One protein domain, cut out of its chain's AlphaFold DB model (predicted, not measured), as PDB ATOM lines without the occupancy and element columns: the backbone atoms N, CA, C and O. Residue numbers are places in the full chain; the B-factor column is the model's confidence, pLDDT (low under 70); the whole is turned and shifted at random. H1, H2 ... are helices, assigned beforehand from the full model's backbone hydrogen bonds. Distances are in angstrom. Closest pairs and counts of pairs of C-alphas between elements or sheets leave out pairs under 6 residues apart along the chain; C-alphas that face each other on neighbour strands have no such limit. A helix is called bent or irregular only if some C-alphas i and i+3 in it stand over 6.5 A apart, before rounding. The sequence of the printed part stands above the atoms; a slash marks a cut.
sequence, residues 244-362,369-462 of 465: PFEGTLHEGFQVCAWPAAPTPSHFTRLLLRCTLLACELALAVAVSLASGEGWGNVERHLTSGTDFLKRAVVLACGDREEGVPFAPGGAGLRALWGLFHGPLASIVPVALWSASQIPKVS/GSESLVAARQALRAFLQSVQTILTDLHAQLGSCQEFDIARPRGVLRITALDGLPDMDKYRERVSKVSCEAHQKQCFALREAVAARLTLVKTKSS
ATOM      1  N   PRO A 244      13.030 -67.911 -23.775       37.00
ATOM      2  CA  PRO A 244      14.036 -67.703 -24.814       37.00
ATOM      3  C   PRO A 244      13.482 -66.919 -26.014       37.00
ATOM      4  O   PRO A 244      12.284 -66.915 -26.296       37.00
ATOM      5  N   PHE A 245      14.371 -66.206 -26.707       41.12
ATOM      6  CA  PHE A 245      14.051 -65.458 -27.920       41.12
ATOM      7  C   PHE A 245      14.038 -66.413 -29.122       41.12
ATOM      8  O   PHE A 245      15.093 -66.717 -29.672       41.12
ATOM      9  N   GLU A 246      12.853 -66.887 -29.515       40.12
ATOM     10  CA  GLU A 246      12.658 -67.736 -30.709       40.12
ATOM     11  C   GLU A 246      11.656 -67.149 -31.731       40.12
ATOM     12  O   GLU A 246      11.362 -67.774 -32.744       40.12
ATOM     13  N   GLY A 247      11.134 -65.939 -31.499       39.34
ATOM     14  CA  GLY A 247      10.056 -65.362 -32.313       39.34
ATOM     15  C   GLY A 247      10.504 -64.781 -33.660       39.34
ATOM     16  O   GLY A 247      11.500 -64.061 -33.743       39.34
ATOM     17  N   THR A 248       9.720 -65.048 -34.707       38.84
ATOM     18  CA  THR A 248       9.775 -64.355 -36.004       38.84
ATOM     19  C   THR A 248       9.067 -62.990 -35.939       38.84
ATOM     20  O   THR A 248       8.223 -62.744 -35.078       38.84
ATOM     21  N   LEU A 249       9.454 -62.089 -36.852       45.28
ATOM     22  CA  LEU A 249       9.212 -60.633 -36.886       45.28
ATOM     23  C   LEU A 249       7.754 -60.145 -36.719       45.28
ATOM     24  O   LEU A 249       7.560 -58.975 -36.390       45.28
ATOM     25  N   HIS A 250       6.741 -60.992 -36.923       42.91
ATOM     26  CA  HIS A 250       5.360 -60.534 -37.139       42.91
ATOM     27  C   HIS A 250       4.393 -60.747 -35.964       42.91
ATOM     28  O   HIS A 250       3.336 -60.121 -35.932       42.91
ATOM     29  N   GLU A 251       4.708 -61.588 -34.974       40.00
ATOM     30  CA  GLU A 251       3.676 -62.052 -34.025       40.00
ATOM     31  C   GLU A 251       3.346 -61.090 -32.869       40.00
ATOM     32  O   GLU A 251       2.408 -61.347 -32.119       40.00
ATOM     33  N   GLY A 252       4.061 -59.970 -32.695       41.19
ATOM     34  CA  GLY A 252       3.935 -59.183 -31.456       41.19
ATOM     35  C   GLY A 252       3.665 -57.688 -31.570       41.19
ATOM     36  O   GLY A 252       3.319 -57.080 -30.562       41.19
ATOM     37  N   PHE A 253       3.778 -57.077 -32.748       45.47
ATOM     38  CA  PHE A 253       3.403 -55.674 -32.934       45.47
ATOM     39  C   PHE A 253       2.038 -55.596 -33.615       45.47
ATOM     40  O   PHE A 253       1.922 -55.181 -34.765       45.47
ATOM     41  N   GLN A 254       0.982 -56.018 -32.914       44.84
ATOM     42  CA  GLN A 254      -0.369 -55.740 -33.396       44.84
ATOM     43  C   GLN A 254      -0.555 -54.222 -33.507       44.84
ATOM     44  O   GLN A 254      -0.192 -53.469 -32.598       44.84
ATOM     45  N   VAL A 255      -1.101 -53.785 -34.644       43.00
ATOM     46  CA  VAL A 255      -1.465 -52.392 -34.918       43.00
ATOM     47  C   VAL A 255      -2.544 -51.989 -33.921       43.00
ATOM     48  O   VAL A 255      -3.733 -52.192 -34.157       43.00
ATOM     49  N   CYS A 256      -2.133 -51.459 -32.776       40.38
ATOM     50  CA  CYS A 256      -3.049 -50.846 -31.840       40.38
ATOM     51  C   CYS A 256      -3.049 -49.341 -32.090       40.38
ATOM     52  O   CYS A 256      -2.017 -48.677 -32.009       40.38
ATOM     53  N   ALA A 257      -4.236 -48.802 -32.361       38.88
ATOM     54  CA  ALA A 257      -4.462 -47.370 -32.515       38.88
ATOM     55  C   ALA A 257      -4.136 -46.569 -31.238       38.88
ATOM     56  O   ALA A 257      -4.119 -45.339 -31.274       38.88
ATOM     57  N   TRP A 258      -3.891 -47.252 -30.112       41.22
ATOM     58  CA  TRP A 258      -3.581 -46.625 -28.840       41.22
ATOM     59  C   TRP A 258      -2.065 -46.430 -28.624       41.22
ATOM     60  O   TRP A 258      -1.302 -47.406 -28.609       41.22
ATOM     61  N   PRO A 259      -1.605 -45.189 -28.361       43.50
ATOM     62  CA  PRO A 259      -0.198 -44.887 -28.082       43.50
ATOM     63  C   PRO A 259       0.371 -45.625 -26.860       43.50
ATOM     64  O   PRO A 259       1.574 -45.883 -26.824       43.50
ATOM     65  N   ALA A 260      -0.480 -46.042 -25.912       45.00
ATOM     66  CA  ALA A 260      -0.073 -46.634 -24.633       45.00
ATOM     67  C   ALA A 260      -0.077 -48.178 -24.576       45.00
ATOM     68  O   ALA A 260       0.010 -48.739 -23.485       45.00
ATOM     69  N   ALA A 261      -0.191 -48.887 -25.705       50.03
ATOM     70  CA  ALA A 261       0.022 -50.337 -25.680       50.03
ATOM     71  C   ALA A 261       1.471 -50.656 -25.221       50.03
ATOM     72  O   ALA A 261       2.397 -49.897 -25.509       50.03
ATOM     73  N   PRO A 262       1.714 -51.749 -24.484       53.25
ATOM     74  CA  PRO A 262       3.058 -52.082 -24.025       53.25
ATOM     75  C   PRO A 262       3.979 -52.391 -25.211       53.25
ATOM     76  O   PRO A 262       3.555 -52.912 -26.247       53.25
ATOM     77  N   THR A 263       5.264 -52.080 -25.064       60.47
ATOM     78  CA  THR A 263       6.289 -52.601 -25.972       60.47
ATOM     79  C   THR A 263       6.351 -54.121 -25.804       60.47
ATOM     80  O   THR A 263       6.422 -54.589 -24.664       60.47
ATOM     81  N   PRO A 264       6.355 -54.916 -26.889       64.19
ATOM     82  CA  PRO A 264       6.381 -56.366 -26.771       64.19
ATOM     83  C   PRO A 264       7.548 -56.846 -25.904       64.19
ATOM     84  O   PRO A 264       8.665 -56.321 -25.981       64.19
ATOM     85  N   SER A 265       7.300 -57.858 -25.072       63.97
ATOM     86  CA  SER A 265       8.275 -58.358 -24.094       63.97
ATOM     87  C   SER A 265       9.589 -58.795 -24.751       63.97
ATOM     88  O   SER A 265      10.665 -58.465 -24.256       63.97
ATOM     89  N   HIS A 266       9.522 -59.451 -25.912       68.81
ATOM     90  CA  HIS A 266      10.697 -59.870 -26.680       68.81
ATOM     91  C   HIS A 266      11.539 -58.680 -27.172       68.81
ATOM     92  O   HIS A 266      12.767 -58.732 -27.102       68.81
ATOM     93  N   PHE A 267      10.902 -57.590 -27.615       74.19
ATOM     94  CA  PHE A 267      11.608 -56.383 -28.039       74.19
ATOM     95  C   PHE A 267      12.237 -55.679 -26.836       74.19
ATOM     96  O   PHE A 267      13.398 -55.289 -26.884       74.19
ATOM     97  N   THR A 268      11.525 -55.612 -25.709       75.75
ATOM     98  CA  THR A 268      12.075 -55.081 -24.454       75.75
ATOM     99  C   THR A 268      13.329 -55.847 -24.013       75.75
ATOM    100  O   THR A 268      14.333 -55.221 -23.686       75.75
ATOM    101  N   ARG A 269      13.332 -57.187 -24.077       77.00
ATOM    102  CA  ARG A 269      14.531 -57.998 -23.778       77.00
ATOM    103  C   ARG A 269      15.687 -57.703 -24.730       77.00
ATOM    104  O   ARG A 269      16.826 -57.587 -24.290       77.00
ATOM    105  N   LEU A 270      15.397 -57.553 -26.022       80.88
ATOM    106  CA  LEU A 270      16.402 -57.175 -27.013       80.88
ATOM    107  C   LEU A 270      17.053 -55.829 -26.661       80.88
ATOM    108  O   LEU A 270      18.278 -55.719 -26.702       80.88
ATOM    109  N   LEU A 271      16.253 -54.832 -26.269       85.62
ATOM    110  CA  LEU A 271      16.754 -53.533 -25.818       85.62
ATOM    111  C   LEU A 271      17.617 -53.665 -24.557       85.62
ATOM    112  O   LEU A 271      18.726 -53.139 -24.533       85.62
ATOM    113  N   LEU A 272      17.162 -54.410 -23.543       85.56
ATOM    114  CA  LEU A 272      17.939 -54.652 -22.320       85.56
ATOM    115  C   LEU A 272      19.285 -55.319 -22.630       85.56
ATOM    116  O   LEU A 272      20.321 -54.869 -22.141       85.56
ATOM    117  N   ARG A 273      19.302 -56.321 -23.517       86.94
ATOM    118  CA  ARG A 273      20.538 -56.996 -23.925       86.94
ATOM    119  C   ARG A 273      21.485 -56.064 -24.680       86.94
ATOM    120  O   ARG A 273      22.688 -56.107 -24.435       86.94
ATOM    121  N   CYS A 274      20.966 -55.208 -25.565       89.31
ATOM    122  CA  CYS A 274      21.767 -54.180 -26.238       89.31
ATOM    123  C   CYS A 274      22.406 -53.217 -25.227       89.31
ATOM    124  O   CYS A 274      23.594 -52.915 -25.330       89.31
ATOM    125  N   THR A 275      21.636 -52.768 -24.234       91.81
ATOM    126  CA  THR A 275      22.118 -51.888 -23.164       91.81
ATOM    127  C   THR A 275      23.192 -52.574 -22.320       91.81
ATOM    128  O   THR A 275      24.244 -51.988 -22.073       91.81
ATOM    129  N   LEU A 276      22.981 -53.838 -21.940       92.69
ATOM    130  CA  LEU A 276      23.942 -54.624 -21.167       92.69
ATOM    131  C   LEU A 276      25.258 -54.833 -21.930       92.69
ATOM    132  O   LEU A 276      26.327 -54.744 -21.331       92.69
ATOM    133  N   LEU A 277      25.205 -55.050 -23.249       91.94
ATOM    134  CA  LEU A 277      26.405 -55.172 -24.082       91.94
ATOM    135  C   LEU A 277      27.276 -53.909 -24.054       91.94
ATOM    136  O   LEU A 277      28.497 -54.032 -24.125       91.94
ATOM    137  N   ALA A 278      26.686 -52.717 -23.915       93.69
ATOM    138  CA  ALA A 278      27.459 -51.488 -23.726       93.69
ATOM    139  C   ALA A 278      28.210 -51.503 -22.385       93.69
ATOM    140  O   ALA A 278      29.389 -51.162 -22.334       93.69
ATOM    141  N   CYS A 279      27.571 -51.970 -21.309       95.19
ATOM    142  CA  CYS A 279      28.228 -52.109 -20.009       95.19
ATOM    143  C   CYS A 279      29.357 -53.156 -20.046       95.19
ATOM    144  O   CYS A 279      30.455 -52.912 -19.551       95.19
ATOM    145  N   GLU A 280      29.118 -54.304 -20.687       95.38
ATOM    146  CA  GLU A 280      30.133 -55.350 -20.868       95.38
ATOM    147  C   GLU A 280      31.311 -54.869 -21.729       95.38
ATOM    148  O   GLU A 280      32.461 -55.185 -21.427       95.38
ATOM    149  N   LEU A 281      31.041 -54.061 -22.760       96.12
ATOM    150  CA  LEU A 281      32.071 -53.417 -23.570       96.12
ATOM    151  C   LEU A 281      32.938 -52.471 -22.729       96.12
ATOM    152  O   LEU A 281      34.162 -52.532 -22.835       96.12
ATOM    153  N   ALA A 282      32.326 -51.632 -21.885       96.00
ATOM    154  CA  ALA A 282      33.057 -50.720 -21.007       96.00
ATOM    155  C   ALA A 282      34.038 -51.474 -20.094       96.00
ATOM    156  O   ALA A 282      35.224 -51.140 -20.031       96.00
ATOM    157  N   LEU A 283      33.563 -52.550 -19.461       96.56
ATOM    158  CA  LEU A 283      34.392 -53.431 -18.641       96.56
ATOM    159  C   LEU A 283      35.511 -54.095 -19.455       96.56
ATOM    160  O   LEU A 283      36.660 -54.096 -19.020       96.56
ATOM    161  N   ALA A 284      35.199 -54.644 -20.632       95.81
ATOM    162  CA  ALA A 284      36.191 -55.303 -21.479       95.81
ATOM    163  C   ALA A 284      37.325 -54.343 -21.869       95.81
ATOM    164  O   ALA A 284      38.494 -54.717 -21.800       95.81
ATOM    165  N   VAL A 285      36.991 -53.095 -22.217       94.94
ATOM    166  CA  VAL A 285      37.985 -52.058 -22.520       94.94
ATOM    167  C   VAL A 285      38.825 -51.732 -21.286       94.94
ATOM    168  O   VAL A 285      40.048 -51.733 -21.388       94.94
ATOM    169  N   ALA A 286      38.216 -51.517 -20.116       94.62
ATOM    170  CA  ALA A 286      38.954 -51.207 -18.887       94.62
ATOM    171  C   ALA A 286      39.914 -52.333 -18.464       94.62
ATOM    172  O   ALA A 286      41.075 -52.075 -18.144       94.62
ATOM    173  N   VAL A 287      39.471 -53.593 -18.534       94.31
ATOM    174  CA  VAL A 287      40.316 -54.768 -18.261       94.31
ATOM    175  C   VAL A 287      41.468 -54.859 -19.262       94.31
ATOM    176  O   VAL A 287      42.609 -55.126 -18.872       94.31
ATOM    177  N   SER A 288      41.206 -54.607 -20.546       92.88
ATOM    178  CA  SER A 288      42.245 -54.610 -21.576       92.88
ATOM    179  C   SER A 288      43.250 -53.471 -21.427       92.88
ATOM    180  O   SER A 288      44.436 -53.671 -21.676       92.88
ATOM    181  N   LEU A 289      42.816 -52.299 -20.963       90.75
ATOM    182  CA  LEU A 289      43.712 -51.188 -20.639       90.75
ATOM    183  C   LEU A 289      44.616 -51.517 -19.447       90.75
ATOM    184  O   LEU A 289      45.814 -51.253 -19.510       90.75
ATOM    185  N   ALA A 290      44.062 -52.120 -18.392       89.25
ATOM    186  CA  ALA A 290      44.812 -52.471 -17.186       89.25
ATOM    187  C   ALA A 290      45.822 -53.609 -17.420       89.25
ATOM    188  O   ALA A 290      46.938 -53.565 -16.907       89.25
ATOM    189  N   SER A 291      45.441 -54.625 -18.199       87.50
ATOM    190  CA  SER A 291      46.284 -55.802 -18.467       87.50
ATOM    191  C   SER A 291      47.215 -55.643 -19.672       87.50
ATOM    192  O   SER A 291      48.222 -56.338 -19.768       87.50
ATOM    193  N   GLY A 292      46.880 -54.759 -20.617       83.56
ATOM    194  CA  GLY A 292      47.537 -54.664 -21.921       83.56
ATOM    195  C   GLY A 292      47.144 -55.768 -22.917       83.56
ATOM    196  O   GLY A 292      47.574 -55.713 -24.071       83.56
ATOM    197  N   GLU A 293      46.310 -56.733 -22.516       84.75
ATOM    198  CA  GLU A 293      45.891 -57.898 -23.307       84.75
ATOM    199  C   GLU A 293      44.349 -58.012 -23.383       84.75
ATOM    200  O   GLU A 293      43.614 -57.095 -23.030       84.75
ATOM    201  N   GLY A 294      43.805 -59.114 -23.913       85.31
ATOM    202  CA  GLY A 294      42.351 -59.364 -23.892       85.31
ATOM    203  C   GLY A 294      41.508 -58.598 -24.924       85.31
ATOM    204  O   GLY A 294      40.285 -58.727 -24.920       85.31
ATOM    205  N   TRP A 295      42.135 -57.873 -25.860       92.31
ATOM    206  CA  TRP A 295      41.458 -57.068 -26.891       92.31
ATOM    207  C   TRP A 295      40.457 -57.846 -27.766       92.31
ATOM    208  O   TRP A 295      39.492 -57.266 -28.258       92.31
ATOM    209  N   GLY A 296      40.607 -59.168 -27.899       91.81
ATOM    210  CA  GLY A 296      39.627 -60.010 -28.602       91.81
ATOM    211  C   GLY A 296      38.241 -60.034 -27.937       91.81
ATOM    212  O   GLY A 296      37.231 -60.229 -28.610       91.81
ATOM    213  N   ASN A 297      38.150 -59.787 -26.623       92.44
ATOM    214  CA  ASN A 297      36.855 -59.628 -25.952       92.44
ATOM    215  C   ASN A 297      36.183 -58.309 -26.355       92.44
ATOM    216  O   ASN A 297      34.981 -58.295 -26.609       92.44
ATOM    217  N   VAL A 298      36.962 -57.227 -26.470       94.75
ATOM    218  CA  VAL A 298      36.482 -55.917 -26.938       94.75
ATOM    219  C   VAL A 298      35.920 -56.040 -28.356       94.75
ATOM    220  O   VAL A 298      34.790 -55.625 -28.605       94.75
ATOM    221  N   GLU A 299      36.659 -56.689 -29.260       94.81
ATOM    222  CA  GLU A 299      36.199 -56.996 -30.619       94.81
ATOM    223  C   GLU A 299      34.864 -57.759 -30.612       94.81
ATOM    224  O   GLU A 299      33.903 -57.341 -31.260       94.81
ATOM    225  N   ARG A 300      34.764 -58.842 -29.828       93.00
ATOM    226  CA  ARG A 300      33.548 -59.666 -29.750       93.00
ATOM    227  C   ARG A 300      32.327 -58.868 -29.288       93.00
ATOM    228  O   ARG A 300      31.246 -59.037 -29.857       93.00
ATOM    229  N   HIS A 301      32.485 -58.014 -28.275       93.12
ATOM    230  CA  HIS A 301      31.397 -57.171 -27.774       93.12
ATOM    231  C   HIS A 301      30.968 -56.113 -28.797       93.12
ATOM    232  O   HIS A 301      29.769 -55.907 -28.970       93.12
ATOM    233  N   LEU A 302      31.906 -55.506 -29.531       93.88
ATOM    234  CA  LEU A 302      31.602 -54.540 -30.596       93.88
ATOM    235  C   LEU A 302      30.860 -55.184 -31.774       93.88
ATOM    236  O   LEU A 302      29.860 -54.642 -32.254       93.88
ATOM    237  N   THR A 303      31.301 -56.362 -32.215       91.19
ATOM    238  CA  THR A 303      30.633 -57.108 -33.291       91.19
ATOM    239  C   THR A 303      29.229 -57.527 -32.863       91.19
ATOM    240  O   THR A 303      28.255 -57.202 -33.540       91.19
ATOM    241  N   SER A 304      29.098 -58.128 -31.676       87.94
ATOM    242  CA  SER A 304      27.793 -58.536 -31.139       87.94
ATOM    243  C   SER A 304      26.858 -57.335 -30.969       87.94
ATOM    244  O   SER A 304      25.703 -57.383 -31.387       87.94
ATOM    245  N   GLY A 305      27.356 -56.231 -30.403       87.94
ATOM    246  CA  GLY A 305      26.595 -54.996 -30.227       87.94
ATOM    247  C   GLY A 305      26.076 -54.435 -31.551       87.94
ATOM    248  O   GLY A 305      24.932 -53.989 -31.611       87.94
ATOM    249  N   THR A 306      26.871 -54.522 -32.624       89.88
ATOM    250  CA  THR A 306      26.436 -54.131 -33.975       89.88
ATOM    251  C   THR A 306      25.235 -54.959 -34.431       89.88
ATOM    252  O   THR A 306      24.240 -54.398 -34.890       89.88
ATOM    253  N   ASP A 307      25.305 -56.282 -34.290       86.75
ATOM    254  CA  ASP A 307      24.261 -57.196 -34.763       86.75
ATOM    255  C   ASP A 307      22.962 -57.056 -33.968       86.75
ATOM    256  O   ASP A 307      21.863 -57.113 -34.524       86.75
ATOM    257  N   PHE A 308      23.068 -56.884 -32.652       86.19
ATOM    258  CA  PHE A 308      21.916 -56.659 -31.784       86.19
ATOM    259  C   PHE A 308      21.247 -55.308 -32.069       86.19
ATOM    260  O   PHE A 308      20.029 -55.263 -32.245       86.19
ATOM    261  N   LEU A 309      22.029 -54.232 -32.216       87.88
ATOM    262  CA  LEU A 309      21.494 -52.908 -32.534       87.88
ATOM    263  C   LEU A 309      20.815 -52.882 -33.911       87.88
ATOM    264  O   LEU A 309      19.706 -52.365 -34.031       87.88
ATOM    265  N   LYS A 310      21.432 -53.482 -34.940       87.62
ATOM    266  CA  LYS A 310      20.821 -53.595 -36.276       87.62
ATOM    267  C   LYS A 310      19.493 -54.341 -36.225       87.62
ATOM    268  O   LYS A 310      18.514 -53.855 -36.779       87.62
ATOM    269  N   ARG A 311      19.437 -55.479 -35.523       83.81
ATOM    270  CA  ARG A 311      18.190 -56.239 -35.334       83.81
ATOM    271  C   ARG A 311      17.109 -55.402 -34.659       83.81
ATOM    272  O   ARG A 311      15.978 -55.391 -35.128       83.81
ATOM    273  N   ALA A 312      17.460 -54.668 -33.606       83.00
ATOM    274  CA  ALA A 312      16.509 -53.828 -32.887       83.00
ATOM    275  C   ALA A 312      15.978 -52.673 -33.755       83.00
ATOM    276  O   ALA A 312      14.789 -52.371 -33.721       83.00
ATOM    277  N   VAL A 313      16.825 -52.070 -34.591       85.56
ATOM    278  CA  VAL A 313      16.415 -51.014 -35.531       85.56
ATOM    279  C   VAL A 313      15.531 -51.564 -36.647       85.56
ATOM    280  O   VAL A 313      14.519 -50.944 -36.954       85.56
ATOM    281  N   VAL A 314      15.866 -52.724 -37.221       82.25
ATOM    282  CA  VAL A 314      15.023 -53.392 -38.229       82.25
ATOM    283  C   VAL A 314      13.639 -53.685 -37.651       82.25
ATOM    284  O   VAL A 314      12.636 -53.328 -38.260       82.25
ATOM    285  N   LEU A 315      13.577 -54.230 -36.433       75.56
ATOM    286  CA  LEU A 315      12.316 -54.479 -35.729       75.56
ATOM    287  C   LEU A 315      11.527 -53.189 -35.455       75.56
ATOM    288  O   LEU A 315      10.306 -53.190 -35.559       75.56
ATOM    289  N   ALA A 316      12.206 -52.086 -35.132       77.25
ATOM    290  CA  ALA A 316      11.551 -50.799 -34.903       77.25
ATOM    291  C   ALA A 316      11.049 -50.134 -36.195       77.25
ATOM    292  O   ALA A 316      10.042 -49.432 -36.170       77.25
ATOM    293  N   CYS A 317      11.741 -50.332 -37.317       75.50
ATOM    294  CA  CYS A 317      11.374 -49.731 -38.598       75.50
ATOM    295  C   CYS A 317      10.389 -50.594 -39.404       75.50
ATOM    296  O   CYS A 317       9.828 -50.094 -40.371       75.50
ATOM    297  N   GLY A 318      10.160 -51.856 -39.023       67.38
ATOM    298  CA  GLY A 318       9.312 -52.786 -39.775       67.38
ATOM    299  C   GLY A 318       9.836 -53.093 -41.186       67.38
ATOM    300  O   GLY A 318      10.800 -52.486 -41.664       67.38
ATOM    301  N   ASP A 319       9.201 -54.046 -41.872       59.12
ATOM    302  CA  ASP A 319       9.486 -54.286 -43.288       59.12
ATOM    303  C   ASP A 319       8.867 -53.185 -44.157       59.12
ATOM    304  O   ASP A 319       7.714 -52.786 -43.976       59.12
ATOM    305  N   ARG A 320       9.640 -52.704 -45.141       52.34
ATOM    306  CA  ARG A 320       9.241 -51.606 -46.047       52.34
ATOM    307  C   ARG A 320       7.963 -51.899 -46.844       52.34
ATOM    308  O   ARG A 320       7.370 -50.968 -47.383       52.34
ATOM    309  N   GLU A 321       7.560 -53.163 -46.937       47.19
ATOM    310  CA  GLU A 321       6.404 -53.612 -47.716       47.19
ATOM    311  C   GLU A 321       5.068 -53.526 -46.945       47.19
ATOM    312  O   GLU A 321       4.019 -53.408 -47.578       47.19
ATOM    313  N   GLU A 322       5.067 -53.491 -45.604       50.09
ATOM    314  CA  GLU A 322       3.835 -53.562 -44.783       50.09
ATOM    315  C   GLU A 322       3.280 -52.190 -44.327       50.09
ATOM    316  O   GLU A 322       2.187 -52.089 -43.752       50.09
ATOM    317  N   GLY A 323       3.971 -51.087 -44.631       57.56
ATOM    318  CA  GLY A 323       3.451 -49.732 -44.435       57.56
ATOM    319  C   GLY A 323       4.468 -48.716 -43.928       57.56
ATOM    320  O   GLY A 323       5.671 -48.856 -44.106       57.56
ATOM    321  N   VAL A 324       3.951 -47.647 -43.317       66.56
ATOM    322  CA  VAL A 324       4.748 -46.546 -42.768       66.56
ATOM    323  C   VAL A 324       4.906 -46.774 -41.258       66.56
ATOM    324  O   VAL A 324       3.950 -46.537 -40.515       66.56
ATOM    325  N   PRO A 325       6.078 -47.213 -40.771       67.81
ATOM    326  CA  PRO A 325       6.271 -47.648 -39.379       67.81
ATOM    327  C   PRO A 325       6.064 -46.536 -38.347       67.81
ATOM    328  O   PRO A 325       5.636 -46.797 -37.222       67.81
ATOM    329  N   PHE A 326       6.334 -45.290 -38.740       76.12
ATOM    330  CA  PHE A 326       6.182 -44.104 -37.901       76.12
ATOM    331  C   PHE A 326       4.932 -43.287 -38.253       76.12
ATOM    332  O   PHE A 326       4.872 -42.110 -37.914       76.12
ATOM    333  N   ALA A 327       3.943 -43.858 -38.947       72.12
ATOM    334  CA  ALA A 327       2.638 -43.214 -39.097       72.12
ATOM    335  C   ALA A 327       1.862 -43.208 -37.764       72.12
ATOM    336  O   ALA A 327       2.159 -44.018 -36.879       72.12
ATOM    337  N   PRO A 328       0.840 -42.345 -37.608       66.25
ATOM    338  CA  PRO A 328      -0.056 -42.396 -36.456       66.25
ATOM    339  C   PRO A 328      -0.661 -43.797 -36.265       66.25
ATOM    340  O   PRO A 328      -1.226 -44.364 -37.203       66.25
ATOM    341  N   GLY A 329      -0.533 -44.354 -35.055       59.97
ATOM    342  CA  GLY A 329      -0.965 -45.722 -34.721       59.97
ATOM    343  C   GLY A 329       0.017 -46.832 -35.130       59.97
ATOM    344  O   GLY A 329      -0.250 -48.008 -34.896       59.97
ATOM    345  N   GLY A 330       1.156 -46.481 -35.738       62.94
ATOM    346  CA  GLY A 330       2.250 -47.408 -36.015       62.94
ATOM    347  C   GLY A 330       3.071 -47.723 -34.762       62.94
ATOM    348  O   GLY A 330       3.288 -46.871 -33.900       62.94
ATOM    349  N   ALA A 331       3.571 -48.953 -34.668       67.00
ATOM    350  CA  ALA A 331       4.387 -49.388 -33.538       67.00
ATOM    351  C   ALA A 331       5.826 -48.838 -33.548       67.00
ATOM    352  O   ALA A 331       6.504 -48.850 -32.514       67.00
ATOM    353  N   GLY A 332       6.302 -48.347 -34.697       73.69
ATOM    354  CA  GLY A 332       7.707 -47.997 -34.880       73.69
ATOM    355  C   GLY A 332       8.160 -46.825 -34.020       73.69
ATOM    356  O   GLY A 332       9.292 -46.814 -33.546       73.69
ATOM    357  N   LEU A 333       7.275 -45.863 -33.735       73.81
ATOM    358  CA  LEU A 333       7.628 -44.695 -32.922       73.81
ATOM    359  C   LEU A 333       7.902 -45.077 -31.461       73.81
ATOM    360  O   LEU A 333       8.855 -44.588 -30.860       73.81
ATOM    361  N   ARG A 334       7.117 -46.015 -30.915       72.81
ATOM    362  CA  ARG A 334       7.324 -46.589 -29.577       72.81
ATOM    363  C   ARG A 334       8.593 -47.435 -29.523       72.81
ATOM    364  O   ARG A 334       9.372 -47.340 -28.576       72.81
ATOM    365  N   ALA A 335       8.819 -48.259 -30.543       76.69
ATOM    366  CA  ALA A 335      10.026 -49.071 -30.631       76.69
ATOM    367  C   ALA A 335      11.289 -48.191 -30.707       76.69
ATOM    368  O   ALA A 335      12.272 -48.440 -30.007       76.69
ATOM    369  N   LEU A 336      11.226 -47.108 -31.486       80.12
ATOM    370  CA  LEU A 336      12.278 -46.102 -31.570       80.12
ATOM    371  C   LEU A 336      12.479 -45.372 -30.242       80.12
ATOM    372  O   LEU A 336      13.611 -45.194 -29.806       80.12
ATOM    373  N   TRP A 337      11.399 -45.008 -29.558       78.81
ATOM    374  CA  TRP A 337      11.477 -44.416 -28.229       78.81
ATOM    375  C   TRP A 337      12.238 -45.308 -27.235       78.81
ATOM    376  O   TRP A 337      13.136 -44.828 -26.540       78.81
ATOM    377  N   GLY A 338      11.953 -46.616 -27.226       79.38
ATOM    378  CA  GLY A 338      12.682 -47.597 -26.413       79.38
ATOM    379  C   GLY A 338      14.156 -47.756 -26.810       79.38
ATOM    380  O   GLY A 338      15.012 -47.915 -25.942       79.38
ATOM    381  N   LEU A 339      14.476 -47.664 -28.106       85.31
ATOM    382  CA  LEU A 339      15.860 -47.642 -28.601       85.31
ATOM    383  C   LEU A 339      16.644 -46.432 -28.085       85.31
ATOM    384  O   LEU A 339      17.821 -46.570 -27.744       85.31
ATOM    385  N   PHE A 340      15.998 -45.267 -28.025       82.38
ATOM    386  CA  PHE A 340      16.590 -44.053 -27.474       82.38
ATOM    387  C   PHE A 340      16.825 -44.209 -25.970       82.38
ATOM    388  O   PHE A 340      17.978 -44.202 -25.547       82.38
ATOM    389  N   HIS A 341      15.774 -44.501 -25.200       78.38
ATOM    390  CA  HIS A 341      15.834 -44.528 -23.732       78.38
ATOM    391  C   HIS A 341      16.599 -45.703 -23.117       78.38
ATOM    392  O   HIS A 341      16.781 -45.748 -21.906       78.38
ATOM    393  N   GLY A 342      17.039 -46.675 -23.913       82.50
ATOM    394  CA  GLY A 342      17.898 -47.753 -23.432       82.50
ATOM    395  C   GLY A 342      19.216 -47.786 -24.198       82.50
ATOM    396  O   GLY A 342      20.178 -47.137 -23.784       82.50
ATOM    397  N   PRO A 343      19.289 -48.527 -25.317       87.94
ATOM    398  CA  PRO A 343      20.554 -48.798 -25.992       87.94
ATOM    399  C   PRO A 343      21.331 -47.549 -26.407       87.94
ATOM    400  O   PRO A 343      22.528 -47.478 -26.161       87.94
ATOM    401  N   LEU A 344      20.697 -46.550 -27.031       89.50
ATOM    402  CA  LEU A 344      21.424 -45.378 -27.537       89.50
ATOM    403  C   LEU A 344      21.900 -44.436 -26.424       89.50
ATOM    404  O   LEU A 344      22.888 -43.726 -26.629       89.50
ATOM    405  N   ALA A 345      21.232 -44.432 -25.268       88.94
ATOM    406  CA  ALA A 345      21.658 -43.671 -24.098       88.94
ATOM    407  C   ALA A 345      22.996 -44.181 -23.532       88.94
ATOM    408  O   ALA A 345      23.804 -43.370 -23.088       88.94
ATOM    409  N   SER A 346      23.275 -45.490 -23.615       91.25
ATOM    410  CA  SER A 346      24.514 -46.092 -23.100       91.25
ATOM    411  C   SER A 346      25.573 -46.364 -24.173       91.25
ATOM    412  O   SER A 346      26.752 -46.067 -23.974       91.25
ATOM    413  N   ILE A 347      25.169 -46.874 -25.340       91.88
ATOM    414  CA  ILE A 347      26.072 -47.252 -26.434       91.88
ATOM    415  C   ILE A 347      26.891 -46.060 -26.921       91.88
ATOM    416  O   ILE A 347      28.098 -46.193 -27.125       91.88
ATOM    417  N   VAL A 348      26.248 -44.909 -27.146       90.06
ATOM    418  CA  VAL A 348      26.930 -43.751 -27.736       90.06
ATOM    419  C   VAL A 348      28.027 -43.235 -26.793       90.06
ATOM    420  O   VAL A 348      29.176 -43.189 -27.237       90.06
ATOM    421  N   PRO A 349      27.759 -42.934 -25.504       90.56
ATOM    422  CA  PRO A 349      28.811 -42.556 -24.559       90.56
ATOM    423  C   PRO A 349      29.947 -43.578 -24.447       90.56
ATOM    424  O   PRO A 349      31.114 -43.205 -24.568       90.56
ATOM    425  N   VAL A 350      29.623 -44.869 -24.286       92.81
ATOM    426  CA  VAL A 350      30.635 -45.927 -24.127       92.81
ATOM    427  C   VAL A 350      31.496 -46.067 -25.380       92.81
ATOM    428  O   VAL A 350      32.713 -46.211 -25.271       92.81
ATOM    429  N   ALA A 351      30.910 -46.000 -26.577       91.44
ATOM    430  CA  ALA A 351      31.661 -46.113 -27.823       91.44
ATOM    431  C   ALA A 351      32.568 -44.897 -28.066       91.44
ATOM    432  O   ALA A 351      33.707 -45.063 -28.505       91.44
ATOM    433  N   LEU A 352      32.101 -43.683 -27.745       88.88
ATOM    434  CA  LEU A 352      32.910 -42.461 -27.834       88.88
ATOM    435  C   LEU A 352      34.080 -42.487 -26.842       88.88
ATOM    436  O   LEU A 352      35.209 -42.157 -27.215       88.88
ATOM    437  N   TRP A 353      33.830 -42.926 -25.606       90.75
ATOM    438  CA  TRP A 353      34.875 -43.139 -24.608       90.75
ATOM    439  C   TRP A 353      35.864 -44.221 -25.060       90.75
ATOM    440  O   TRP A 353      37.067 -43.967 -25.093       90.75
ATOM    441  N   SER A 354      35.378 -45.375 -25.522       91.56
ATOM    442  CA  SER A 354      36.219 -46.464 -26.036       91.56
ATOM    443  C   SER A 354      37.122 -45.972 -27.165       91.56
ATOM    444  O   SER A 354      38.310 -46.281 -27.192       91.56
ATOM    445  N   ALA A 355      36.595 -45.131 -28.058       89.69
ATOM    446  CA  ALA A 355      37.392 -44.513 -29.110       89.69
ATOM    447  C   ALA A 355      38.536 -43.690 -28.518       89.69
ATOM    448  O   ALA A 355      39.670 -43.842 -28.949       89.69
ATOM    449  N   SER A 356      38.284 -42.880 -27.492       87.12
ATOM    450  CA  SER A 356      39.342 -42.093 -26.849       87.12
ATOM    451  C   SER A 356      40.398 -42.926 -26.109       87.12
ATOM    452  O   SER A 356      41.564 -42.535 -26.114       87.12
ATOM    453  N   GLN A 357      40.015 -44.059 -25.515       88.38
ATOM    454  CA  GLN A 357      40.895 -44.826 -24.629       88.38
ATOM    455  C   GLN A 357      41.704 -45.915 -25.339       88.38
ATOM    456  O   GLN A 357      42.831 -46.194 -24.934       88.38
ATOM    457  N   ILE A 358      41.168 -46.549 -26.392       88.81
ATOM    458  CA  ILE A 358      41.860 -47.669 -27.047       88.81
ATOM    459  C   ILE A 358      43.181 -47.179 -27.681       88.81
ATOM    460  O   ILE A 358      43.153 -46.337 -28.593       88.81
ATOM    461  N   PRO A 359      44.347 -47.728 -27.272       86.12
ATOM    462  CA  PRO A 359      45.652 -47.257 -27.726       86.12
ATOM    463  C   PRO A 359      45.820 -47.322 -29.244       86.12
ATOM    464  O   PRO A 359      45.274 -48.196 -29.923       86.12
ATOM    465  N   LYS A 360      46.621 -46.404 -29.795       82.75
ATOM    466  CA  LYS A 360      47.086 -46.492 -31.186       82.75
ATOM    467  C   LYS A 360      48.208 -47.519 -31.291       82.75
ATOM    468  O   LYS A 360      49.019 -47.662 -30.378       82.75
ATOM    469  N   VAL A 361      48.300 -48.186 -32.436       71.94
ATOM    470  CA  VAL A 361      49.428 -49.075 -32.719       71.94
ATOM    471  C   VAL A 361      50.619 -48.211 -33.128       71.94
ATOM    472  O   VAL A 361      50.700 -47.750 -34.261       71.94
ATOM    473  N   SER A 362      51.540 -47.946 -32.201       57.47
ATOM    474  CA  SER A 362      52.787 -47.234 -32.501       57.47
ATOM    475  C   SER A 362      54.003 -48.103 -32.182       57.47
ATOM    476  O   SER A 362      54.293 -48.356 -31.014       57.47
ATOM    477  N   GLY A 369      49.387 -59.646 -28.541       66.19
ATOM    478  CA  GLY A 369      48.109 -58.920 -28.533       66.19
ATOM    479  C   GLY A 369      48.021 -57.703 -29.467       66.19
ATOM    480  O   GLY A 369      46.987 -57.043 -29.499       66.19
ATOM    481  N   SER A 370      49.055 -57.402 -30.263       77.56
ATOM    482  CA  SER A 370      48.990 -56.313 -31.257       77.56
ATOM    483  C   SER A 370      47.969 -56.572 -32.372       77.56
ATOM    484  O   SER A 370      47.265 -55.646 -32.763       77.56
ATOM    485  N   GLU A 371      47.819 -57.817 -32.831       84.62
ATOM    486  CA  GLU A 371      46.808 -58.194 -33.832       84.62
ATOM    487  C   GLU A 371      45.379 -58.059 -33.290       84.62
ATOM    488  O   GLU A 371      44.524 -57.468 -33.947       84.62
ATOM    489  N   SER A 372      45.126 -58.521 -32.062       87.69
ATOM    490  CA  SER A 372      43.807 -58.397 -31.432       87.69
ATOM    491  C   SER A 372      43.460 -56.948 -31.083       87.69
ATOM    492  O   SER A 372      42.300 -56.558 -31.184       87.69
ATOM    493  N   LEU A 373      44.449 -56.109 -30.753       89.19
ATOM    494  CA  LEU A 373      44.258 -54.660 -30.618       89.19
ATOM    495  C   LEU A 373      43.891 -54.005 -31.960       89.19
ATOM    496  O   LEU A 373      43.002 -53.152 -32.001       89.19
ATOM    497  N   VAL A 374      44.544 -54.392 -33.065       89.69
ATOM    498  CA  VAL A 374      44.183 -53.916 -34.415       89.69
ATOM    499  C   VAL A 374      42.748 -54.317 -34.757       89.69
ATOM    500  O   VAL A 374      41.972 -53.462 -35.188       89.69
ATOM    501  N   ALA A 375      42.375 -55.575 -34.507       90.44
ATOM    502  CA  ALA A 375      41.026 -56.078 -34.744       90.44
ATOM    503  C   ALA A 375      39.979 -55.333 -33.899       90.44
ATOM    504  O   ALA A 375      38.983 -54.854 -34.438       90.44
ATOM    505  N   ALA A 376      40.246 -55.102 -32.607       92.69
ATOM    506  CA  ALA A 376      39.375 -54.314 -31.734       92.69
ATOM    507  C   ALA A 376      39.191 -52.866 -32.229       92.69
ATOM    508  O   ALA A 376      38.073 -52.347 -32.231       92.69
ATOM    509  N   ARG A 377      40.259 -52.211 -32.711       91.19
ATOM    510  CA  ARG A 377      40.175 -50.865 -33.315       91.19
ATOM    511  C   ARG A 377      39.341 -50.866 -34.595       91.19
ATOM    512  O   ARG A 377      38.539 -49.953 -34.805       91.19
ATOM    513  N   GLN A 378      39.517 -51.874 -35.450       90.88
ATOM    514  CA  GLN A 378      38.737 -52.017 -36.677       90.88
ATOM    515  C   GLN A 378      37.257 -52.278 -36.372       90.88
ATOM    516  O   GLN A 378      36.396 -51.629 -36.968       90.88
ATOM    517  N   ALA A 379      36.963 -53.145 -35.401       93.19
ATOM    518  CA  ALA A 379      35.610 -53.406 -34.923       93.19
ATOM    519  C   ALA A 379      34.965 -52.147 -34.337       93.19
ATOM    520  O   ALA A 379      33.810 -51.862 -34.640       93.19
ATOM    521  N   LEU A 380      35.708 -51.329 -33.581       92.81
ATOM    522  CA  LEU A 380      35.174 -50.083 -33.025       92.81
ATOM    523  C   LEU A 380      34.827 -49.079 -34.125       92.81
ATOM    524  O   LEU A 380      33.785 -48.425 -34.075       92.81
ATOM    525  N   ARG A 381      35.674 -48.976 -35.153       90.44
ATOM    526  CA  ARG A 381      35.391 -48.136 -36.319       90.44
ATOM    527  C   ARG A 381      34.150 -48.623 -37.069       90.44
ATOM    528  O   ARG A 381      33.294 -47.806 -37.400       90.44
ATOM    529  N   ALA A 382      34.038 -49.929 -37.309       91.75
ATOM    530  CA  ALA A 382      32.876 -50.530 -37.961       91.75
ATOM    531  C   ALA A 382      31.589 -50.343 -37.138       91.75
ATOM    532  O   ALA A 382      30.527 -50.066 -37.702       91.75
ATOM    533  N   PHE A 383      31.695 -50.428 -35.811       93.19
ATOM    534  CA  PHE A 383      30.607 -50.170 -34.875       93.19
ATOM    535  C   PHE A 383      30.131 -48.715 -34.962       93.19
ATOM    536  O   PHE A 383      28.960 -48.470 -35.246       93.19
ATOM    537  N   LEU A 384      31.036 -47.739 -34.811       92.19
ATOM    538  CA  LEU A 384      30.707 -46.310 -34.914       92.19
ATOM    539  C   LEU A 384      30.127 -45.952 -36.287       92.19
ATOM    540  O   LEU A 384      29.167 -45.188 -36.364       92.19
ATOM    541  N   GLN A 385      30.665 -46.529 -37.364       91.75
ATOM    542  CA  GLN A 385      30.119 -46.355 -38.708       91.75
ATOM    543  C   GLN A 385      28.705 -46.939 -38.823       91.75
ATOM    544  O   GLN A 385      27.832 -46.295 -39.394       91.75
ATOM    545  N   SER A 386      28.454 -48.116 -38.243       92.44
ATOM    546  CA  SER A 386      27.119 -48.724 -38.226       92.44
ATOM    547  C   SER A 386      26.117 -47.868 -37.450       92.44
ATOM    548  O   SER A 386      25.025 -47.618 -37.953       92.44
ATOM    549  N   VAL A 387      26.497 -47.356 -36.272       92.50
ATOM    550  CA  VAL A 387      25.672 -46.418 -35.490       92.50
ATOM    551  C   VAL A 387      25.402 -45.140 -36.292       92.50
ATOM    552  O   VAL A 387      24.266 -44.678 -36.344       92.50
ATOM    553  N   GLN A 388      26.413 -44.588 -36.969       92.38
ATOM    554  CA  GLN A 388      26.258 -43.400 -37.809       92.38
ATOM    555  C   GLN A 388      25.274 -43.633 -38.967       92.38
ATOM    556  O   GLN A 388      24.428 -42.772 -39.217       92.38
ATOM    557  N   THR A 389      25.365 -44.771 -39.663       92.00
ATOM    558  CA  THR A 389      24.433 -45.139 -40.741       92.00
ATOM    559  C   THR A 389      23.014 -45.281 -40.203       92.00
ATOM    560  O   THR A 389      22.114 -44.621 -40.708       92.00
ATOM    561  N   ILE A 390      22.833 -46.035 -39.114       91.62
ATOM    562  CA  ILE A 390      21.536 -46.219 -38.446       91.62
ATOM    563  C   ILE A 390      20.898 -44.873 -38.092       91.62
ATOM    564  O   ILE A 390      19.744 -44.626 -38.428       91.62
ATOM    565  N   LEU A 391      21.643 -43.976 -37.440       92.19
ATOM    566  CA  LEU A 391      21.130 -42.658 -37.058       92.19
ATOM    567  C   LEU A 391      20.825 -41.783 -38.283       92.19
ATOM    568  O   LEU A 391      19.870 -41.012 -38.262       92.19
ATOM    569  N   THR A 392      21.601 -41.905 -39.362       92.12
ATOM    570  CA  THR A 392      21.334 -41.186 -40.619       92.12
ATOM    571  C   THR A 392      20.032 -41.669 -41.263       92.12
ATOM    572  O   THR A 392      19.202 -40.842 -41.644       92.12
ATOM    573  N   ASP A 393      19.823 -42.985 -41.318       89.88
ATOM    574  CA  ASP A 393      18.619 -43.596 -41.884       89.88
ATOM    575  C   ASP A 393      17.377 -43.253 -41.052       89.88
ATOM    576  O   ASP A 393      16.359 -42.842 -41.606       89.88
ATOM    577  N   LEU A 394      17.472 -43.341 -39.722       89.12
ATOM    578  CA  LEU A 394      16.395 -42.950 -38.808       89.12
ATOM    579  C   LEU A 394      16.040 -41.466 -38.951       89.12
ATOM    580  O   LEU A 394      14.863 -41.117 -39.010       89.12
ATOM    581  N   HIS A 395      17.040 -40.586 -39.059       90.38
ATOM    582  CA  HIS A 395      16.810 -39.155 -39.263       90.38
ATOM    583  C   HIS A 395      16.068 -38.877 -40.580       90.38
ATOM    584  O   HIS A 395      15.163 -38.042 -40.611       90.38
ATOM    585  N   ALA A 396      16.428 -39.579 -41.660       87.31
ATOM    586  CA  ALA A 396      15.756 -39.456 -42.951       87.31
ATOM    587  C   ALA A 396      14.305 -39.966 -42.896       87.31
ATOM    588  O   ALA A 396      13.397 -39.260 -43.334       87.31
ATOM    589  N   GLN A 397      14.074 -41.142 -42.304       83.94
ATOM    590  CA  GLN A 397      12.735 -41.733 -42.195       83.94
ATOM    591  C   GLN A 397      11.798 -40.913 -41.296       83.94
ATOM    592  O   GLN A 397      10.627 -40.734 -41.623       83.94
ATOM    593  N   LEU A 398      12.290 -40.362 -40.182       84.88
ATOM    594  CA  LEU A 398      11.498 -39.442 -39.356       84.88
ATOM    595  C   LEU A 398      11.182 -38.139 -40.097       84.88
ATOM    596  O   LEU A 398      10.107 -37.574 -39.906       84.88
ATOM    597  N   GLY A 399      12.096 -37.678 -40.956       81.88
ATOM    598  CA  GLY A 399      11.884 -36.519 -41.819       81.88
ATOM    599  C   GLY A 399      10.725 -36.720 -42.792       81.88
ATOM    600  O   GLY A 399       9.831 -35.882 -42.831       81.88
ATOM    601  N   SER A 400      10.671 -37.860 -43.489       76.38
ATOM    602  CA  SER A 400       9.551 -38.171 -44.393       76.38
ATOM    603  C   SER A 400       8.214 -38.308 -43.663       76.38
ATOM    604  O   SER A 400       7.159 -38.156 -44.268       76.38
ATOM    605  N   CYS A 401       8.231 -38.568 -42.350       70.50
ATOM    606  CA  CYS A 401       7.001 -38.689 -41.571       70.50
ATOM    607  C   CYS A 401       6.341 -37.352 -41.214       70.50
ATOM    608  O   CYS A 401       5.170 -37.325 -40.838       70.50
ATOM    609  N   GLN A 402       7.066 -36.243 -41.369       65.56
ATOM    610  CA  GLN A 402       6.528 -34.893 -41.189       65.56
ATOM    611  C   GLN A 402       5.644 -34.462 -42.370       65.56
ATOM    612  O   GLN A 402       4.855 -33.535 -42.231       65.56
ATOM    613  N   GLU A 403       5.748 -35.161 -43.504       63.41
ATOM    614  CA  GLU A 403       5.004 -34.886 -44.737       63.41
ATOM    615  C   GLU A 403       3.694 -35.691 -44.838       63.41
ATOM    616  O   GLU A 403       2.955 -35.530 -45.809       63.41
ATOM    617  N   PHE A 404       3.373 -36.553 -43.857       61.84
ATOM    618  CA  PHE A 404       2.118 -37.312 -43.888       61.84
ATOM    619  C   PHE A 404       0.905 -36.402 -43.751       61.84
ATOM    620  O   PHE A 404       0.768 -35.645 -42.786       61.84
ATOM    621  N   ASP A 405      -0.006 -36.566 -44.708       54.91
ATOM    622  CA  ASP A 405      -1.289 -35.890 -44.732       54.91
ATOM    623  C   ASP A 405      -2.085 -36.246 -43.466       54.91
ATOM    624  O   ASP A 405      -2.309 -37.417 -43.148       54.91
ATOM    625  N   ILE A 406      -2.537 -35.216 -42.746       51.53
ATOM    626  CA  ILE A 406      -3.222 -35.264 -41.434       51.53
ATOM    627  C   ILE A 406      -4.550 -36.060 -41.497       51.53
ATOM    628  O   ILE A 406      -5.222 -36.288 -40.494       51.53
ATOM    629  N   ALA A 407      -4.953 -36.495 -42.690       44.25
ATOM    630  CA  ALA A 407      -6.326 -36.831 -43.008       44.25
ATOM    631  C   ALA A 407      -6.811 -38.212 -42.538       44.25
ATOM    632  O   ALA A 407      -8.028 -38.390 -42.484       44.25
ATOM    633  N   ARG A 408      -5.958 -39.204 -42.224       49.12
ATOM    634  CA  ARG A 408      -6.451 -40.554 -41.847       49.12
ATOM    635  C   ARG A 408      -5.541 -41.312 -40.870       49.12
ATOM    636  O   ARG A 408      -4.665 -42.049 -41.325       49.12
ATOM    637  N   PRO A 409      -5.770 -41.236 -39.544       51.22
ATOM    638  CA  PRO A 409      -5.252 -42.261 -38.639       51.22
ATOM    639  C   PRO A 409      -5.745 -43.647 -39.086       51.22
ATOM    640  O   PRO A 409      -6.922 -43.829 -39.417       51.22
ATOM    641  N   ARG A 410      -4.846 -44.637 -39.118       50.44
ATOM    642  CA  ARG A 410      -5.226 -46.032 -39.376       50.44
ATOM    643  C   ARG A 410      -6.026 -46.534 -38.172       50.44
ATOM    644  O   ARG A 410      -5.458 -46.776 -37.118       50.44
ATOM    645  N   GLY A 411      -7.341 -46.666 -38.345       50.84
ATOM    646  CA  GLY A 411      -8.245 -47.223 -37.340       50.84
ATOM    647  C   GLY A 411      -8.473 -46.294 -36.149       50.84
ATOM    648  O   GLY A 411      -7.860 -46.452 -35.104       50.84
ATOM    649  N   VAL A 412      -9.416 -45.359 -36.251       49.81
ATOM    650  CA  VAL A 412     -10.002 -44.783 -35.032       49.81
ATOM    651  C   VAL A 412     -10.784 -45.910 -34.358       49.81
ATOM    652  O   VAL A 412     -11.701 -46.453 -34.975       49.81
ATOM    653  N   LEU A 413     -10.417 -46.280 -33.126       49.09
ATOM    654  CA  LEU A 413     -11.202 -47.188 -32.283       49.09
ATOM    655  C   LEU A 413     -12.625 -46.627 -32.166       49.09
ATOM    656  O   LEU A 413     -12.900 -45.699 -31.401       49.09
ATOM    657  N   ARG A 414     -13.530 -47.144 -32.997       54.66
ATOM    658  CA  ARG A 414     -14.916 -46.698 -33.050       54.66
ATOM    659  C   ARG A 414     -15.685 -47.457 -31.987       54.66
ATOM    660  O   ARG A 414     -16.077 -48.601 -32.184       54.66
ATOM    661  N   ILE A 415     -15.892 -46.808 -30.850       58.09
ATOM    662  CA  ILE A 415     -16.792 -47.325 -29.823       58.09
ATOM    663  C   ILE A 415     -18.213 -47.118 -30.347       58.09
ATOM    664  O   ILE A 415     -18.733 -46.002 -30.321       58.09
ATOM    665  N   THR A 416     -18.827 -48.192 -30.843       61.81
ATOM    666  CA  THR A 416     -20.182 -48.199 -31.420       61.81
ATOM    667  C   THR A 416     -21.235 -47.677 -30.447       61.81
ATOM    668  O   THR A 416     -22.186 -47.035 -30.868       61.81
ATOM    669  N   ALA A 417     -21.037 -47.862 -29.138       59.66
ATOM    670  CA  ALA A 417     -21.917 -47.313 -28.103       59.66
ATOM    671  C   ALA A 417     -21.929 -45.770 -28.039       59.66
ATOM    672  O   ALA A 417     -22.822 -45.192 -27.427       59.66
ATOM    673  N   LEU A 418     -20.943 -45.104 -28.650       58.22
ATOM    674  CA  LEU A 418     -20.881 -43.644 -28.762       58.22
ATOM    675  C   LEU A 418     -21.442 -43.134 -30.100       58.22
ATOM    676  O   LEU A 418     -21.500 -41.922 -30.308       58.22
ATOM    677  N   ASP A 419     -21.828 -44.028 -31.017       66.31
ATOM    678  CA  ASP A 419     -22.457 -43.644 -32.278       66.31
ATOM    679  C   ASP A 419     -23.904 -43.189 -32.014       66.31
ATOM    680  O   ASP A 419     -24.711 -43.938 -31.467       66.31
ATOM    681  N   GLY A 420     -24.235 -41.946 -32.387       63.75
ATOM    682  CA  GLY A 420     -25.577 -41.359 -32.228       63.75
ATOM    683  C   GLY A 420     -25.699 -40.269 -31.156       63.75
ATOM    684  O   GLY A 420     -26.730 -39.602 -31.084       63.75
ATOM    685  N   LEU A 421     -24.654 -40.035 -30.358       72.88
ATOM    686  CA  LEU A 421     -24.578 -38.856 -29.491       72.88
ATOM    687  C   LEU A 421     -24.351 -37.582 -30.340       72.88
ATOM    688  O   LEU A 421     -23.566 -37.625 -31.296       72.88
ATOM    689  N   PRO A 422     -24.990 -36.441 -30.002       77.12
ATOM    690  CA  PRO A 422     -24.803 -35.184 -30.728       77.12
ATOM    691  C   PRO A 422     -23.330 -34.768 -30.767       77.12
ATOM    692  O   PRO A 422     -22.606 -34.947 -29.789       77.12
ATOM    693  N   ASP A 423     -22.888 -34.204 -31.893       79.62
ATOM    694  CA  ASP A 423     -21.531 -33.676 -32.103       79.62
ATOM    695  C   ASP A 423     -20.368 -34.683 -31.964       79.62
ATOM    696  O   ASP A 423     -19.205 -34.286 -32.078       79.62
ATOM    697  N   MET A 424     -20.615 -35.984 -31.768       75.81
ATOM    698  CA  MET A 424     -19.525 -36.958 -31.598       75.81
ATOM    699  C   MET A 424     -18.595 -37.051 -32.799       75.81
ATOM    700  O   MET A 424     -17.390 -37.204 -32.608       75.81
ATOM    701  N   ASP A 425     -19.111 -36.918 -34.019       75.12
ATOM    702  CA  ASP A 425     -18.269 -36.920 -35.219       75.12
ATOM    703  C   ASP A 425     -17.346 -35.694 -35.252       75.12
ATOM    704  O   ASP A 425     -16.150 -35.828 -35.509       75.12
ATOM    705  N   LYS A 426     -17.841 -34.523 -34.832       79.12
ATOM    706  CA  LYS A 426     -17.027 -33.310 -34.660       79.12
ATOM    707  C   LYS A 426     -15.948 -33.493 -33.586       79.12
ATOM    708  O   LYS A 426     -14.814 -33.044 -33.766       79.12
ATOM    709  N   TYR A 427     -16.266 -34.146 -32.467       75.69
ATOM    710  CA  TYR A 427     -15.265 -34.463 -31.442       75.69
ATOM    711  C   TYR A 427     -14.239 -35.486 -31.935       75.69
ATOM    712  O   TYR A 427     -13.052 -35.306 -31.675       75.69
ATOM    713  N   ARG A 428     -14.656 -36.513 -32.685       72.44
ATOM    714  CA  ARG A 428     -13.753 -37.500 -33.300       72.44
ATOM    715  C   ARG A 428     -12.795 -36.847 -34.286       72.44
ATOM    716  O   ARG A 428     -11.598 -37.108 -34.211       72.44
ATOM    717  N   GLU A 429     -13.288 -35.958 -35.144       74.19
ATOM    718  CA  GLU A 429     -12.448 -35.172 -36.051       74.19
ATOM    719  C   GLU A 429     -11.455 -34.296 -35.282       74.19
ATOM    720  O   GLU A 429     -10.265 -34.275 -35.604       74.19
ATOM    721  N   ARG A 430     -11.906 -33.618 -34.217       75.75
ATOM    722  CA  ARG A 430     -11.026 -32.793 -33.379       75.75
ATOM    723  C   ARG A 430      -9.951 -33.624 -32.677       75.75
ATOM    724  O   ARG A 430      -8.794 -33.215 -32.684       75.75
ATOM    725  N   VAL A 431     -10.309 -34.768 -32.092       71.12
ATOM    726  CA  VAL A 431      -9.356 -35.689 -31.450       71.12
ATOM    727  C   VAL A 431      -8.365 -36.213 -32.480       71.12
ATOM    728  O   VAL A 431      -7.168 -36.115 -32.250       71.12
ATOM    729  N   SER A 432      -8.837 -36.668 -33.644       70.25
ATOM    730  CA  SER A 432      -7.980 -37.124 -34.742       70.25
ATOM    731  C   SER A 432      -6.971 -36.053 -35.149       70.25
ATOM    732  O   SER A 432      -5.778 -36.336 -35.243       70.25
ATOM    733  N   LYS A 433      -7.425 -34.809 -35.341       74.31
ATOM    734  CA  LYS A 433      -6.552 -33.686 -35.696       74.31
ATOM    735  C   LYS A 433      -5.492 -33.430 -34.622       74.31
ATOM    736  O   LYS A 433      -4.311 -33.357 -34.946       74.31
ATOM    737  N   VAL A 434      -5.895 -33.349 -33.353       74.94
ATOM    738  CA  VAL A 434      -4.971 -33.121 -32.228       74.94
ATOM    739  C   VAL A 434      -3.979 -34.279 -32.076       74.94
ATOM    740  O   VAL A 434      -2.797 -34.039 -31.847       74.94
ATOM    741  N   SER A 435      -4.420 -35.528 -32.246       71.44
ATOM    742  CA  SER A 435      -3.550 -36.707 -32.211       71.44
ATOM    743  C   SER A 435      -2.523 -36.695 -33.344       71.44
ATOM    744  O   SER A 435      -1.354 -36.979 -33.098       71.44
ATOM    745  N   CYS A 436      -2.920 -36.323 -34.563       73.62
ATOM    746  CA  CYS A 436      -1.996 -36.176 -35.688       73.62
ATOM    747  C   CYS A 436      -0.984 -35.040 -35.466       73.62
ATOM    748  O   CYS A 436       0.206 -35.233 -35.703       73.62
ATOM    749  N   GLU A 437      -1.423 -33.882 -34.962       76.69
ATOM    750  CA  GLU A 437      -0.529 -32.766 -34.617       76.69
ATOM    751  C   GLU A 437       0.470 -33.154 -33.512       76.69
ATOM    752  O   GLU A 437       1.658 -32.836 -33.600       76.69
ATOM    753  N   ALA A 438       0.016 -33.866 -32.475       75.88
ATOM    754  CA  ALA A 438       0.878 -34.370 -31.407       75.88
ATOM    755  C   ALA A 438       1.901 -35.389 -31.935       75.88
ATOM    756  O   ALA A 438       3.084 -35.304 -31.603       75.88
ATOM    757  N   HIS A 439       1.466 -36.295 -32.813       76.56
ATOM    758  CA  HIS A 439       2.329 -37.274 -33.476       76.56
ATOM    759  C   HIS A 439       3.419 -36.603 -34.319       76.56
ATOM    760  O   HIS A 439       4.593 -36.946 -34.205       76.56
ATOM    761  N   GLN A 440       3.070 -35.586 -35.115       78.25
ATOM    762  CA  GLN A 440       4.045 -34.819 -35.902       78.25
ATOM    763  C   GLN A 440       5.087 -34.129 -35.012       78.25
ATOM    764  O   GLN A 440       6.287 -34.208 -35.290       78.25
ATOM    765  N   LYS A 441       4.650 -33.503 -33.909       79.44
ATOM    766  CA  LYS A 441       5.557 -32.908 -32.913       79.44
ATOM    767  C   LYS A 441       6.486 -33.952 -32.297       79.44
ATOM    768  O   LYS A 441       7.667 -33.675 -32.104       79.44
ATOM    769  N   GLN A 442       5.987 -35.156 -32.032       78.94
ATOM    770  CA  GLN A 442       6.797 -36.248 -31.503       78.94
ATOM    771  C   GLN A 442       7.839 -36.742 -32.518       78.94
ATOM    772  O   GLN A 442       9.005 -36.898 -32.160       78.94
ATOM    773  N   CYS A 443       7.460 -36.938 -33.785       81.38
ATOM    774  CA  CYS A 443       8.410 -37.277 -34.848       81.38
ATOM    775  C   CYS A 443       9.487 -36.197 -35.010       81.38
ATOM    776  O   CYS A 443      10.655 -36.524 -35.210       81.38
ATOM    777  N   PHE A 444       9.116 -34.916 -34.896       84.25
ATOM    778  CA  PHE A 444      10.061 -33.801 -34.905       84.25
ATOM    779  C   PHE A 444      11.039 -33.862 -33.726       84.25
ATOM    780  O   PHE A 444      12.246 -33.882 -33.953       84.25
ATOM    781  N   ALA A 445      10.543 -34.004 -32.494       82.44
ATOM    782  CA  ALA A 445      11.391 -34.092 -31.305       82.44
ATOM    783  C   ALA A 445      12.352 -35.298 -31.352       82.44
ATOM    784  O   ALA A 445      13.533 -35.181 -31.024       82.44
ATOM    785  N   LEU A 446      11.877 -36.461 -31.811       84.44
ATOM    786  CA  LEU A 446      12.730 -37.638 -32.003       84.44
ATOM    787  C   LEU A 446      13.781 -37.410 -33.090       84.44
ATOM    788  O   LEU A 446      14.925 -37.826 -32.934       84.44
ATOM    789  N   ARG A 447      13.430 -36.711 -34.174       87.94
ATOM    790  CA  ARG A 447      14.379 -36.365 -35.237       87.94
ATOM    791  C   ARG A 447      15.491 -35.457 -34.714       87.94
ATOM    792  O   ARG A 447      16.648 -35.673 -35.070       87.94
ATOM    793  N   GLU A 448      15.170 -34.491 -33.855       87.50
ATOM    794  CA  GLU A 448      16.166 -33.640 -33.193       87.50
ATOM    795  C   GLU A 448      17.089 -34.450 -32.272       87.50
ATOM    796  O   GLU A 448      18.310 -34.311 -32.358       87.50
ATOM    797  N   ALA A 449      16.540 -35.372 -31.473       86.75
ATOM    798  CA  ALA A 449      17.339 -36.269 -30.633       86.75
ATOM    799  C   ALA A 449      18.277 -37.167 -31.468       86.75
ATOM    800  O   ALA A 449      19.455 -37.342 -31.132       86.75
ATOM    801  N   VAL A 450      17.793 -37.702 -32.599       89.69
ATOM    802  CA  VAL A 450      18.624 -38.445 -33.564       89.69
ATOM    803  C   VAL A 450      19.730 -37.546 -34.121       89.69
ATOM    804  O   VAL A 450      20.883 -37.973 -34.194       89.69
ATOM    805  N   ALA A 451      19.413 -36.305 -34.500       90.00
ATOM    806  CA  ALA A 451      20.378 -35.361 -35.057       90.00
ATOM    807  C   ALA A 451      21.479 -34.988 -34.049       90.00
ATOM    808  O   ALA A 451      22.659 -34.959 -34.414       90.00
ATOM    809  N   ALA A 452      21.125 -34.773 -32.779       88.62
ATOM    810  CA  ALA A 452      22.083 -34.511 -31.706       88.62
ATOM    811  C   ALA A 452      23.055 -35.690 -31.522       88.62
ATOM    812  O   ALA A 452      24.278 -35.519 -31.511       88.62
ATOM    813  N   ARG A 453      22.529 -36.921 -31.500       89.00
ATOM    814  CA  ARG A 453      23.339 -38.148 -31.424       89.00
ATOM    815  C   ARG A 453      24.214 -38.367 -32.649       89.00
ATOM    816  O   ARG A 453      25.382 -38.733 -32.515       89.00
ATOM    817  N   LEU A 454      23.680 -38.109 -33.837       90.12
ATOM    818  CA  LEU A 454      24.431 -38.200 -35.081       90.12
ATOM    819  C   LEU A 454      25.595 -37.202 -35.099       90.12
ATOM    820  O   LEU A 454      26.682 -37.544 -35.561       90.12
ATOM    821  N   THR A 455      25.384 -35.994 -34.570       89.19
ATOM    822  CA  THR A 455      26.424 -34.965 -34.431       89.19
ATOM    823  C   THR A 455      27.567 -35.469 -33.553       89.19
ATOM    824  O   THR A 455      28.712 -35.480 -34.003       89.19
ATOM    825  N   LEU A 456      27.257 -36.005 -32.368       86.75
ATOM    826  CA  LEU A 456      28.243 -36.596 -31.458       86.75
ATOM    827  C   LEU A 456      29.063 -37.711 -32.116       86.75
ATOM    828  O   LEU A 456      30.292 -37.671 -32.090       86.75
ATOM    829  N   VAL A 457      28.407 -38.685 -32.753       87.44
ATOM    830  CA  VAL A 457      29.101 -39.806 -33.411       87.44
ATOM    831  C   VAL A 457      30.007 -39.311 -34.545       87.44
ATOM    832  O   VAL A 457      31.140 -39.779 -34.675       87.44
ATOM    833  N   LYS A 458      29.564 -38.308 -35.316       84.81
ATOM    834  CA  LYS A 458      30.367 -37.689 -36.383       84.81
ATOM    835  C   LYS A 458      31.628 -36.993 -35.866       84.81
ATOM    836  O   LYS A 458      32.634 -37.004 -36.569       84.81
ATOM    837  N   THR A 459      31.622 -36.436 -34.650       74.00
ATOM    838  CA  THR A 459      32.827 -35.791 -34.083       74.00
ATOM    839  C   THR A 459      33.990 -36.761 -33.846       74.00
ATOM    840  O   THR A 459      35.146 -36.340 -33.826       74.00
ATOM    841  N   LYS A 460      33.716 -38.066 -33.685       67.94
ATOM    842  CA  LYS A 460      34.729 -39.100 -33.401       67.94
ATOM    843  C   LYS A 460      34.854 -40.171 -34.487       67.94
ATOM    844  O   LYS A 460      35.819 -40.935 -34.454       67.94
ATOM    845  N   SER A 461      33.956 -40.231 -35.475       53.75
ATOM    846  CA  SER A 461      34.028 -41.228 -36.556       53.75
ATOM    847  C   SER A 461      35.217 -41.030 -37.513       53.75
ATOM    848  O   SER A 461      35.553 -41.931 -38.282       53.75
ATOM    849  N   SER A 462      35.946 -39.915 -37.404       45.69
ATOM    850  CA  SER A 462      37.182 -39.628 -38.146       45.69
ATOM    851  C   SER A 462      38.447 -40.304 -37.580       45.69
ATOM    852  O   SER A 462      39.558 -39.812 -37.795       45.69
TER     853      SER A 462
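What this domain is: This is residues 244 to 362 and 369 to 462 of the 465 residues of the protein "Hypothetical protein" of Noctiluca scintillans (UniProt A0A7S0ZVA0). A long, loose bundle of helices running lengthwise: H1 and H2 make a hairpin, H4 runs beside H2, the bent H3 packs with its two arms on H1, and H5 folds back along H4. The beginning of H5 and the loop before it reach past one end of the bundle, where residues 415 to 427 stick out. The printed part has 213 residues with five named helices, H1 to H5 in order, and no named strand; the class is all helix. The whole is loose, with a radius of gyration of the C-alphas of 21.0 A, and spans 77 by 37 by 27 A.

Where its parts are: After residues 244 to 264, which hold no named element, H1 runs over residues 265 to 291, 38.5 A from C-alpha 265 at (8.275, -58.358, -24.094). H2 is residues 295 to 317, 33.1 A. H3, residues 332 to 357, was assigned as one helix by its hydrogen bonds but is bent: C-alphas 341 and 344 are 6.8 A apart. Its arms are H3a, residues 332 to 341, and H3b, residues 344 to 357. H4 is residues 370 to 403, 50.8 A. H5 is residues 424 to 460, 54.3 A, ending with C-alpha 460 at (34.729, -39.100, -33.401).

How they stand to each other: H3 is the hub, touching four helices. H3b touches H1 residues 275 to 285, closest at the C-alphas of Ile 347 and Ala 278, 5.2 A. H3a touches H2 residues 312 to 317, closest at the C-alphas of Gly 332 and Ala 316, 4.8 A; they form a hairpin. H3b and H4 touch at a steep tilt of 35.5 degrees, only just beyond shallow; their closest C-alphas, those of Ala 351 and Leu 384, are 7.2 A apart. H1 and H2, a hairpin, touch at a shallow tilt of 21 degrees, closest at the C-alphas of Ala 284 and Val 298, 5.5 A. H2 and H4 touch and run the same way at 14 degrees, closest at the C-alphas of Glu 299 and Ala 376, 4.3 A. H4 and H5, also a hairpin, touch closest at the C-alphas of His 395 and Arg 447, 5.5 A. H1 and H4 are apart. Every O i to N i+4 pair is within hydrogen-bond range in H1, H2 and H3a; the figures are 8 of 10 in H3b, 28 of 30 in H4 and 32 of 33 in H5.

The domain as a whole: The C-alphas of Ser 362 and Gly 420 are the two farthest apart, 78.6 A. Residues 363 to 368 are not printed; C-alphas 362 and 369 are 13.2 A apart across the cut. The links H2 to H3 and H4 to H5 are long. The model's pLDDT is under 70 for 59 printed residues, among them 244 to 266 and 402 to 420.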